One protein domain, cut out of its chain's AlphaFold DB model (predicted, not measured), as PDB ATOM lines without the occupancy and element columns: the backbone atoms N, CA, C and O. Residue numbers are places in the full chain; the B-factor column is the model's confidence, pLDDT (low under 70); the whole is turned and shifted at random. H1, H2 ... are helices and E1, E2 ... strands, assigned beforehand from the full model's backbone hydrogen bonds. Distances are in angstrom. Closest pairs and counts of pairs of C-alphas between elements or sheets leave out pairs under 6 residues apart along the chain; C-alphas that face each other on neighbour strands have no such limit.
ATOM      1  N   GLU A  35     205.039 236.401 168.408       56.41
ATOM      2  CA  GLU A  35     204.598 236.483 167.014       56.41
ATOM      3  C   GLU A  35     204.961 237.846 166.390       56.41
ATOM      4  O   GLU A  35     204.776 238.903 166.994       56.41
ATOM      5  N   GLY A  36     205.545 237.823 165.188       63.41
ATOM      6  CA  GLY A  36     206.014 239.023 164.484       63.41
ATOM      7  C   GLY A  36     207.360 239.588 164.957       63.41
ATOM      8  O   GLY A  36     207.860 240.543 164.359       63.41
ATOM      9  N   SER A  37     207.982 239.004 165.985       65.25
ATOM     10  CA  SER A  37     209.341 239.362 166.402       65.25
ATOM     11  C   SER A  37     210.384 238.580 165.610       65.25
ATOM     12  O   SER A  37     210.162 237.444 165.197       65.25
ATOM     13  N   SER A  38     211.530 239.210 165.358       70.19
ATOM     14  CA  SER A  38     212.647 238.544 164.685       70.19
ATOM     15  C   SER A  38     213.410 237.660 165.666       70.19
ATOM     16  O   SER A  38     213.457 237.958 166.862       70.19
ATOM     17  N   ASP A  39     214.046 236.612 165.146       76.38
ATOM     18  CA  ASP A  39     215.103 235.902 165.863       76.38
ATOM     19  C   ASP A  39     216.145 236.908 166.366       76.38
ATOM     20  O   ASP A  39     216.346 237.978 165.772       76.38
ATOM     21  N   TYR A  40     216.811 236.580 167.464       74.81
ATOM     22  CA  TYR A  40     217.723 237.500 168.127       74.81
ATOM     23  C   TYR A  40     218.989 236.798 168.608       74.81
ATOM     24  O   TYR A  40     219.016 235.599 168.865       74.81
ATOM     25  N   TYR A  41     220.046 237.575 168.763       78.44
ATOM     26  CA  TYR A  41     221.245 237.200 169.483       78.44
ATOM     27  C   TYR A  41     221.240 237.820 170.877       78.44
ATOM     28  O   TYR A  41     220.724 238.925 171.087       78.44
ATOM     29  N   LYS A  42     221.836 237.102 171.823       81.69
ATOM     30  CA  LYS A  42     221.996 237.484 173.219       81.69
ATOM     31  C   LYS A  42     223.453 237.844 173.489       81.69
ATOM     32  O   LYS A  42     224.371 237.170 173.027       81.69
ATOM     33  N   PHE A  43     223.632 238.892 174.279       82.56
ATOM     34  CA  PHE A  43     224.918 239.350 174.780       82.56
ATOM     35  C   PHE A  43     224.867 239.356 176.295       82.56
ATOM     36  O   PHE A  43     223.991 240.006 176.870       82.56
ATOM     37  N   LEU A  44     225.773 238.622 176.924       88.31
ATOM     38  CA  LEU A  44     225.834 238.482 178.367       88.31
ATOM     39  C   LEU A  44     227.051 239.223 178.907       88.31
ATOM     40  O   LEU A  44     228.167 239.037 178.422       88.31
ATOM     41  N   PHE A  45     226.820 240.028 179.934       89.31
ATOM     42  CA  PHE A  45     227.858 240.681 180.711       89.31
ATOM     43  C   PHE A  45     227.677 240.352 182.190       89.31
ATOM     44  O   PHE A  45     226.562 240.077 182.631       89.31
ATOM     45  N   GLU A  46     228.753 240.411 182.958       90.06
ATOM     46  CA  GLU A  46     228.767 240.067 184.377       90.06
ATOM     47  C   GLU A  46     229.610 241.058 185.181       90.06
ATOM     48  O   GLU A  46     230.701 241.444 184.763       90.06
ATOM     49  N   ASP A  47     229.095 241.456 186.338       88.12
ATOM     50  CA  ASP A  47     229.788 242.235 187.362       88.12
ATOM     51  C   ASP A  47     229.489 241.610 188.726       88.12
ATOM     52  O   ASP A  47     228.363 241.711 189.224       88.12
ATOM     53  N   ASN A  48     230.488 240.965 189.328       83.06
ATOM     54  CA  ASN A  48     230.349 240.252 190.600       83.06
ATOM     55  C   ASN A  48     229.148 239.279 190.575       83.06
ATOM     56  O   ASN A  48     229.155 238.317 189.812       83.06
ATOM     57  N   ASP A  49     228.103 239.554 191.360       79.81
ATOM     58  CA  ASP A  49     226.892 238.726 191.467       79.81
ATOM     59  C   ASP A  49     225.767 239.148 190.502       79.81
ATOM     60  O   ASP A  49     224.623 238.700 190.625       79.81
ATOM     61  N   ARG A  50     226.038 240.066 189.566       84.19
ATOM     62  CA  ARG A  50     225.037 240.630 188.650       84.19
ATOM     63  C   ARG A  50     225.342 240.276 187.209       84.19
ATOM     64  O   ARG A  50     226.458 240.452 186.735       84.19
ATOM     65  N   GLN A  51     224.304 239.871 186.484       88.19
ATOM     66  CA  GLN A  51     224.362 239.676 185.043       88.19
ATOM     67  C   GLN A  51     223.538 240.735 184.320       88.19
ATOM     68  O   GLN A  51     222.384 240.989 184.663       88.19
ATOM     69  N   TYR A  52     224.128 241.314 183.281       85.94
ATOM     70  CA  TYR A  52     223.485 242.267 182.389       85.94
ATOM     71  C   TYR A  52     223.303 241.625 181.021       85.94
ATOM     72  O   TYR A  52     224.171 240.902 180.530       85.94
ATOM     73  N   VAL A  53     222.164 241.900 180.389       83.31
ATOM     74  CA  VAL A  53     221.825 241.323 179.091       83.31
ATOM     75  C   VAL A  53     221.554 242.402 178.050       83.31
ATOM     76  O   VAL A  53     220.865 243.397 178.306       83.31
ATOM     77  N   GLY A  54     222.110 242.195 176.862       80.25
ATOM     78  CA  GLY A  54     221.788 242.921 175.643       80.25
ATOM     79  C   GLY A  54     221.172 241.985 174.607       80.25
ATOM     80  O   GLY A  54     221.509 240.805 174.550       80.25
ATOM     81  N   PHE A  55     220.301 242.524 173.755       77.81
ATOM     82  CA  PHE A  55     219.679 241.774 172.664       77.81
ATOM     83  C   PHE A  55     219.907 242.486 171.330       77.81
ATOM     84  O   PHE A  55     219.700 243.701 171.221       77.81
ATOM     85  N   GLY A  56     220.309 241.731 170.310       72.00
ATOM     86  CA  GLY A  56     220.450 242.212 168.937       72.00
ATOM     87  C   GLY A  56     219.592 241.393 167.983       72.00
ATOM     88  O   GLY A  56     219.700 240.177 167.969       72.00
ATOM     89  N   ASP A  57     218.756 242.035 167.174       68.06
ATOM     90  CA  ASP A  57     217.917 241.323 166.199       68.06
ATOM     91  C   ASP A  57     218.792 240.686 165.096       68.06
ATOM     92  O   ASP A  57     219.807 241.267 164.693       68.06
ATOM     93  N   VAL A  58     218.398 239.512 164.587       61.78
ATOM     94  CA  VAL A  58     219.078 238.826 163.475       61.78
ATOM     95  C   VAL A  58     219.081 239.716 162.228       61.78
ATOM     96  O   VAL A  58     218.080 240.326 161.847       61.78
ATOM     97  N   SER A  59     220.248 239.820 161.589       54.94
ATOM     98  CA  SER A  59     220.502 240.790 160.525       54.94
ATOM     99  C   SER A  59     219.640 240.553 159.283       54.94
ATOM    100  O   SER A  59     219.600 239.439 158.764       54.94
ATOM    101  N   LYS A  60     219.079 241.624 158.708       48.91
ATOM    102  CA  LYS A  60     218.639 241.623 157.299       48.91
ATOM    103  C   LYS A  60     219.549 242.396 156.338       48.91
ATOM    104  O   LYS A  60     219.324 242.305 155.145       48.91
ATOM    105  N   MET A  61     220.565 243.132 156.797       46.66
ATOM    106  CA  MET A  61     221.580 243.831 155.974       46.66
ATOM    107  C   MET A  61     222.671 244.411 156.902       46.66
ATOM    108  O   MET A  61     222.502 244.311 158.111       46.66
ATOM    109  N   GLY A  62     223.764 244.992 156.375       50.84
ATOM    110  CA  GLY A  62     224.906 245.548 157.140       50.84
ATOM    111  C   GLY A  62     224.555 246.541 158.272       50.84
ATOM    112  O   GLY A  62     223.379 246.855 158.481       50.84
ATOM    113  N   PRO A  63     225.541 247.020 159.055       54.56
ATOM    114  CA  PRO A  63     225.294 247.907 160.191       54.56
ATOM    115  C   PRO A  63     224.565 249.181 159.737       54.56
ATOM    116  O   PRO A  63     225.062 249.971 158.942       54.56
ATOM    117  N   ARG A  64     223.340 249.360 160.230       54.50
ATOM    118  CA  ARG A  64     222.446 250.502 159.985       54.50
ATOM    119  C   ARG A  64     221.832 250.908 161.319       54.50
ATOM    120  O   ARG A  64     221.833 250.110 162.254       54.50
ATOM    121  N   THR A  65     221.213 252.085 161.399       52.78
ATOM    122  CA  THR A  65     220.494 252.558 162.602       52.78
ATOM    123  C   THR A  65     219.521 251.513 163.168       52.78
ATOM    124  O   THR A  65     219.363 251.405 164.380       52.78
ATOM    125  N   GLN A  66     218.911 250.707 162.292       52.22
ATOM    126  CA  GLN A  66     217.962 249.647 162.644       52.22
ATOM    127  C   GLN A  66     218.616 248.273 162.906       52.22
ATOM    128  O   GLN A  66     217.980 247.416 163.510       52.22
ATOM    129  N   ASN A  67     219.868 248.041 162.486       59.91
ATOM    130  CA  ASN A  67     220.567 246.765 162.682       59.91
ATOM    131  C   ASN A  67     221.354 246.781 164.001       59.91
ATOM    132  O   ASN A  67     222.513 247.207 164.060       59.91
ATOM    133  N   LYS A  68     220.704 246.300 165.064       59.72
ATOM    134  CA  LYS A  68     221.271 246.238 166.417       59.72
ATOM    135  C   LYS A  68     222.469 245.296 166.511       59.72
ATOM    136  O   LYS A  68     223.432 245.661 167.171       59.72
ATOM    137  N   LEU A  69     222.441 244.152 165.821       64.25
ATOM    138  CA  LEU A  69     223.563 243.212 165.778       64.25
ATOM    139  C   LEU A  69     224.798 243.855 165.143       64.25
ATOM    140  O   LEU A  69     225.869 243.838 165.731       64.25
ATOM    141  N   GLY A  70     224.648 244.503 163.985       61.91
ATOM    142  CA  GLY A  70     225.761 245.189 163.323       61.91
ATOM    143  C   GLY A  70     226.348 246.324 164.170       61.91
ATOM    144  O   GLY A  70     227.563 246.473 164.242       61.91
ATOM    145  N   ARG A  71     225.502 247.104 164.862       64.06
ATOM    146  CA  ARG A  71     225.965 248.130 165.814       64.06
ATOM    147  C   ARG A  71     226.637 247.529 167.046       64.06
ATOM    148  O   ARG A  71     227.592 248.117 167.536       64.06
ATOM    149  N   PHE A  72     226.139 246.394 167.533       66.38
ATOM    150  CA  PHE A  72     226.745 245.663 168.639       66.38
ATOM    151  C   PHE A  72     228.148 245.198 168.258       66.38
ATOM    152  O   PHE A  72     229.115 245.538 168.924       66.38
ATOM    153  N   LEU A  73     228.263 244.492 167.135       65.69
ATOM    154  CA  LEU A  73     229.532 244.018 166.604       65.69
ATOM    155  C   LEU A  73     230.522 245.191 166.465       65.69
ATOM    156  O   LEU A  73     231.601 245.167 167.051       65.69
ATOM    157  N   LEU A  74     230.131 246.290 165.816       63.81
ATOM    158  CA  LEU A  74     230.995 247.474 165.716       63.81
ATOM    159  C   LEU A  74     231.392 248.077 167.077       63.81
ATOM    160  O   LEU A  74     232.528 248.523 167.230       63.81
ATOM    161  N   GLY A  75     230.479 248.071 168.052       63.03
ATOM    162  CA  GLY A  75     230.743 248.501 169.426       63.03
ATOM    163  C   GLY A  75     231.795 247.641 170.132       63.03
ATOM    164  O   GLY A  75     232.676 248.196 170.785       63.03
ATOM    165  N   LEU A  76     231.768 246.314 169.939       64.19
ATOM    166  CA  LEU A  76     232.810 245.414 170.455       64.19
ATOM    167  C   LEU A  76     234.186 245.762 169.886       64.19
ATOM    168  O   LEU A  76     235.143 245.898 170.646       64.19
ATOM    169  N   ALA A  77     234.279 245.936 168.566       61.59
ATOM    170  CA  ALA A  77     235.553 246.189 167.897       61.59
ATOM    171  C   ALA A  77     236.104 247.609 168.097       61.59
ATOM    172  O   ALA A  77     237.214 247.886 167.646       61.59
ATOM    173  N   GLY A  78     235.341 248.529 168.705       58.22
ATOM    174  CA  GLY A  78     235.729 249.941 168.812       58.22
ATOM    175  C   GLY A  78     235.958 250.607 167.448       58.22
ATOM    176  O   GLY A  78     236.671 251.606 167.355       58.22
ATOM    177  N   LYS A  79     235.397 250.037 166.372       57.88
ATOM    178  CA  LYS A  79     235.630 250.485 164.995       57.88
ATOM    179  C   LYS A  79     234.607 251.554 164.594       57.88
ATOM    180  O   LYS A  79     233.428 251.437 164.943       57.88
ATOM    181  N   PRO A  80     235.015 252.580 163.823       55.09
ATOM    182  CA  PRO A  80     234.073 253.521 163.231       55.09
ATOM    183  C   PRO A  80     233.072 252.792 162.318       55.09
ATOM    184  O   PRO A  80     233.406 251.806 161.662       55.09
ATOM    185  N   GLN A  81     231.827 253.276 162.285       54.97
ATOM    186  CA  GLN A  81     230.744 252.700 161.482       54.97
ATOM    187  C   GLN A  81     231.041 252.809 159.980       54.97
ATOM    188  O   GLN A  81     230.743 253.826 159.360       54.97
ATOM    189  N   SER A  82     231.560 251.743 159.371       52.22
ATOM    190  CA  SER A  82     231.483 251.562 157.919       52.22
ATOM    191  C   SER A  82     230.193 250.810 157.595       52.22
ATOM    192  O   SER A  82     230.036 249.637 157.927       52.22
ATOM    193  N   THR A  83     229.229 251.487 156.969       50.28
ATOM    194  CA  THR A  83     227.921 250.910 156.600       50.28
ATOM    195  C   THR A  83     228.004 249.897 155.451       50.28
ATOM    196  O   THR A  83     226.991 249.294 155.089       50.28
ATOM    197  N   THR A  84     229.182 249.744 154.842       49.94
ATOM    198  CA  THR A  84     229.411 248.970 153.614       49.94
ATOM    199  C   THR A  84     230.172 247.670 153.838       49.94
ATOM    200  O   THR A  84     230.059 246.765 153.016       49.94
ATOM    201  N   GLU A  85     230.904 247.536 154.942       51.59
ATOM    202  CA  GLU A  85     231.669 246.328 155.241       51.59
ATOM    203  C   GLU A  85     230.863 245.404 156.154       51.59
ATOM    204  O   GLU A  85     230.346 245.807 157.199       51.59
ATOM    205  N   ARG A  86     230.749 244.131 155.762       50.91
ATOM    206  CA  ARG A  86     230.391 243.079 156.714       50.91
ATOM    207  C   ARG A  86     231.580 242.950 157.654       50.91
ATOM    208  O   ARG A  86     232.566 242.315 157.306       50.91
ATOM    209  N   THR A  87     231.526 243.622 158.797       52.91
ATOM    210  CA  THR A  87     232.536 243.417 159.829       52.91
ATOM    211  C   THR A  87     232.314 242.025 160.401       52.91
ATOM    212  O   THR A  87     231.398 241.809 161.193       52.91
ATOM    213  N   GLU A  88     233.115 241.072 159.942       56.72
ATOM    214  CA  GLU A  88     233.298 239.807 160.639       56.72
ATOM    215  C   GLU A  88     234.113 240.114 161.894       56.72
ATOM    216  O   GLU A  88     235.150 240.781 161.843       56.72
ATOM    217  N   ILE A  89     233.559 239.744 163.041       60.00
ATOM    218  CA  ILE A  89     234.163 239.982 164.343       60.00
ATOM    219  C   ILE A  89     234.182 238.648 165.045       60.00
ATOM    220  O   ILE A  89     233.129 238.050 165.272       60.00
ATOM    221  N   GLU A  90     235.380 238.209 165.391       69.31
ATOM    222  CA  GLU A  90     235.589 237.046 166.234       69.31
ATOM    223  C   GLU A  90     235.216 237.449 167.658       69.31
ATOM    224  O   GLU A  90     235.952 238.152 168.344       69.31
ATOM    225  N   THR A  91     234.009 237.091 168.097       68.38
ATOM    226  CA  THR A  91     233.487 237.507 169.410       68.38
ATOM    227  C   THR A  91     234.335 236.998 170.576       68.38
ATOM    228  O   THR A  91     234.330 237.615 171.638       68.38
ATOM    229  N   GLU A  92     235.085 235.916 170.361       74.25
ATOM    230  CA  GLU A  92     236.022 235.307 171.311       74.25
ATOM    231  C   GLU A  92     237.123 236.280 171.753       74.25
ATOM    232  O   GLU A  92     237.454 236.320 172.937       74.25
ATOM    233  N   ASP A  93     237.593 237.157 170.859       72.62
ATOM    234  CA  ASP A  93     238.613 238.174 171.163       72.62
ATOM    235  C   ASP A  93     238.163 239.196 172.215       72.62
ATOM    236  O   ASP A  93     238.969 239.978 172.732       72.62
ATOM    237  N   TYR A  94     236.864 239.254 172.494       77.31
ATOM    238  CA  TYR A  94     236.248 240.257 173.354       77.31
ATOM    239  C   TYR A  94     235.733 239.667 174.664       77.31
ATOM    240  O   TYR A  94     235.473 240.417 175.610       77.31
ATOM    241  N   VAL A  95     235.602 238.340 174.741       85.31
ATOM    242  CA  VAL A  95     235.204 237.644 175.967       85.31
ATOM    243  C   VAL A  95     236.244 237.909 177.057       85.31
ATOM    244  O   VAL A  95     237.450 237.906 176.827       85.31
ATOM    245  N   GLY A  96     235.766 238.185 178.265       86.38
ATOM    246  CA  GLY A  96     236.593 238.478 179.429       86.38
ATOM    247  C   GLY A  96     237.043 239.936 179.558       86.38
ATOM    248  O   GLY A  96     237.577 240.289 180.607       86.38
ATOM    249  N   LYS A  97     236.808 240.794 178.555       87.56
ATOM    250  CA  LYS A  97     237.134 242.231 178.629       87.56
ATOM    251  C   LYS A  97     236.028 243.023 179.323       87.56
ATOM    252  O   LYS A  97     234.854 242.657 179.259       87.56
ATOM    253  N   GLU A  98     236.406 244.119 179.975       90.88
ATOM    254  CA  GLU A  98     235.470 245.032 180.633       90.88
ATOM    255  C   GLU A  98     234.897 246.068 179.667       90.88
ATOM    256  O   GLU A  98     235.594 246.634 178.819       90.88
ATOM    257  N   TYR A  99     233.606 246.340 179.833       86.88
ATOM    258  CA  TYR A  99     232.850 247.277 179.020       86.88
ATOM    259  C   TYR A  99     232.018 248.198 179.899       86.88
ATOM    260  O   TYR A  99     231.422 247.772 180.886       86.88
ATOM    261  N   VAL A 100     231.919 249.458 179.480       89.12
ATOM    262  CA  VAL A 100     230.895 250.375 179.976       89.12
ATOM    263  C   VAL A 100     229.622 250.119 179.179       89.12
ATOM    264  O   VAL A 100     229.612 250.244 177.956       89.12
ATOM    265  N   LEU A 101     228.550 249.768 179.875       86.94
ATOM    266  CA  LEU A 101     227.209 249.515 179.373       86.94
ATOM    267  C   LEU A 101     226.324 250.731 179.639       86.94
ATOM    268  O   LEU A 101     226.289 251.254 180.751       86.94
ATOM    269  N   ILE A 102     225.566 251.154 178.632       86.69
ATOM    270  CA  ILE A 102     224.636 252.280 178.730       86.69
ATOM    271  C   ILE A 102     223.219 251.744 178.573       86.69
ATOM    272  O   ILE A 102     222.820 251.334 177.479       86.69
ATOM    273  N   TYR A 103     222.453 251.773 179.659       87.56
ATOM    274  CA  TYR A 103     221.047 251.392 179.684       87.56
ATOM    275  C   TYR A 103     220.148 252.624 179.707       87.56
ATOM    276  O   TYR A 103     220.407 253.594 180.415       87.56
ATOM    277  N   GLY A 104     219.066 252.582 178.937       83.19
ATOM    278  CA  GLY A 104     218.111 253.682 178.866       83.19
ATOM    279  C   GLY A 104     216.761 253.265 178.291       83.19
ATOM    280  O   GLY A 104     216.608 252.128 177.828       83.19
ATOM    281  N   PRO A 105     215.769 254.169 178.305       84.56
ATOM    282  CA  PRO A 105     214.418 253.856 177.870       84.56
ATOM    283  C   PRO A 105     214.361 253.555 176.366       84.56
ATOM    284  O   PRO A 105     215.022 254.181 175.535       84.56
ATOM    285  N   ASN A 106     213.538 252.580 175.999       74.44
ATOM    286  CA  ASN A 106     213.119 252.336 174.628       74.44
ATOM    287  C   ASN A 106     211.859 253.155 174.288       74.44
ATOM    288  O   ASN A 106     211.287 253.823 175.144       74.44
ATOM    289  N   ASN A 107     211.389 253.066 173.039       71.25
ATOM    290  CA  ASN A 107     210.194 253.791 172.576       71.25
ATOM    291  C   ASN A 107     208.908 253.428 173.346       71.25
ATOM    292  O   ASN A 107     207.923 254.150 173.255       71.25
ATOM    293  N   ASN A 108     208.925 252.329 174.104       72.88
ATOM    294  CA  ASN A 108     207.823 251.858 174.939       72.88
ATOM    295  C   ASN A 108     208.074 252.133 176.437       72.88
ATOM    296  O   ASN A 108     207.411 251.535 177.281       72.88
ATOM    297  N   GLY A 109     209.061 252.971 176.779       71.38
ATOM    298  CA  GLY A 109     209.398 253.351 178.155       71.38
ATOM    299  C   GLY A 109     210.164 252.299 178.967       71.38
ATOM    300  O   GLY A 109     210.453 252.547 180.131       71.38
ATOM    301  N   LYS A 110     210.520 251.145 178.385       76.50
ATOM    302  CA  LYS A 110     211.261 250.077 179.086       76.50
ATOM    303  C   LYS A 110     212.766 250.272 178.969       76.50
ATOM    304  O   LYS A 110     213.247 250.603 177.883       76.50
ATOM    305  N   THR A 111     213.512 249.984 180.029       82.69
ATOM    306  CA  THR A 111     214.979 250.023 180.010       82.69
ATOM    307  C   THR A 111     215.545 248.937 179.085       82.69
ATOM    308  O   THR A 111     215.130 247.780 179.130       82.69
ATOM    309  N   LYS A 112     216.499 249.298 178.223       82.00
ATOM    310  CA  LYS A 112     217.262 248.374 177.369       82.00
ATOM    311  C   LYS A 112     218.712 248.830 177.247       82.00
ATOM    312  O   LYS A 112     219.000 250.011 177.427       82.00
ATOM    313  N   LEU A 113     219.596 247.921 176.838       82.00
ATOM    314  CA  LEU A 113     220.954 248.283 176.439       82.00
ATOM    315  C   LEU A 113     220.902 249.149 175.167       82.00
ATOM    316  O   LEU A 113     220.366 248.729 174.136       82.00
ATOM    317  N   LEU A 114     221.424 250.373 175.245       77.62
ATOM    318  CA  LEU A 114     221.475 251.332 174.136       77.62
ATOM    319  C   LEU A 114     222.792 251.241 173.361       77.62
ATOM    320  O   LEU A 114     222.801 251.317 172.125       77.62
ATOM    321  N   SER A 115     223.887 251.098 174.100       76.50
ATOM    322  CA  SER A 115     225.253 251.002 173.598       76.50
ATOM    323  C   SER A 115     226.179 250.477 174.687       76.50
ATOM    324  O   SER A 115     225.840 250.498 175.867       76.50
ATOM    325  N   PHE A 116     227.366 250.051 174.280       81.19
ATOM    326  CA  PHE A 116     228.471 249.733 175.167       81.19
ATOM    327  C   PHE A 116     229.782 250.059 174.450       81.19
ATOM    328  O   PHE A 116     229.814 250.159 173.220       81.19
ATOM    329  N   SER A 117     230.846 250.249 175.215       80.94
ATOM    330  CA  SER A 117     232.189 250.524 174.706       80.94
ATOM    331  C   SER A 117     233.221 249.887 175.624       80.94
ATOM    332  O   SER A 117     232.914 249.724 176.810       80.94
TER     333      SER A 117
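What this domain is: This is residues 35 to 117 of the 122 residues of an uncharacterized protein of Planctomycetaceae bacterium (UniProt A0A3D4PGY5). Two strand hairpins, E1 with E2 and E3 with E4, cross with E2 and E4 next to each other, and helix H1 packs beside E4 with its first residues at the end of E2. A long unnamed stretch, residues 78 to 90, leads from H1 round to the short H2, farther from the middle. The printed part has 83 residues, with the order E1 E2 H1 H2 E3 E4. It has two antiparallel two-stranded sheets and is of mixed class, helices and strands. It is compact, with a radius of gyration of the C-alphas of 13.1 A and spans of 38 by 34 by 20 A.

Where its parts are: E1, residues 40 to 47, is 23.2 A long and begins at C-alpha 40 (217.723, 237.500, 168.127). E2, residues 50 to 57, measures 23.6 A. H1, residues 68 to 77, measures 14.4 A, and H2, residues 91 to 94, 5.5 A. E3, residues 98 to 105, measures 23.0 A. E4, residues 111 to 117, measures 18.0 A and ends at C-alpha 117 (232.189, 250.524, 174.706).

How they stand to each other: E1 and E2 form an antiparallel hairpin at 159 degrees, with N 43 and O 54 2.9 A apart, within hydrogen-bond range. The closest C-alphas of E2 and H1, Gly 56 and Leu 69, are 4.5 A apart. Those of E2 and E4, Gly 54 and Leu 113, are 5.5 A apart. Those of H1 and E4, Gly 75 and Ser 117, are 5.8 A apart. H1 and H2 are close but not clearly touching, Leu 76 and Tyr 94 having the closest C-alphas at 6.8 A. E3 and E4 form an antiparallel hairpin at 147 degrees, with N 102 and O 115 2.9 A apart, within range. In H1 every O i to N i+4 pair is within range; H2 is too short for one.

The domain as a whole: The C-alphas farthest apart, of Asp 49 and Thr 84, are 39.3 A apart. The printed part has no cut. The link from H1 to H2 is long. Mean pLDDT of the printed part is 70.8, with residues 35 to 37 and 57 to 91 under 70.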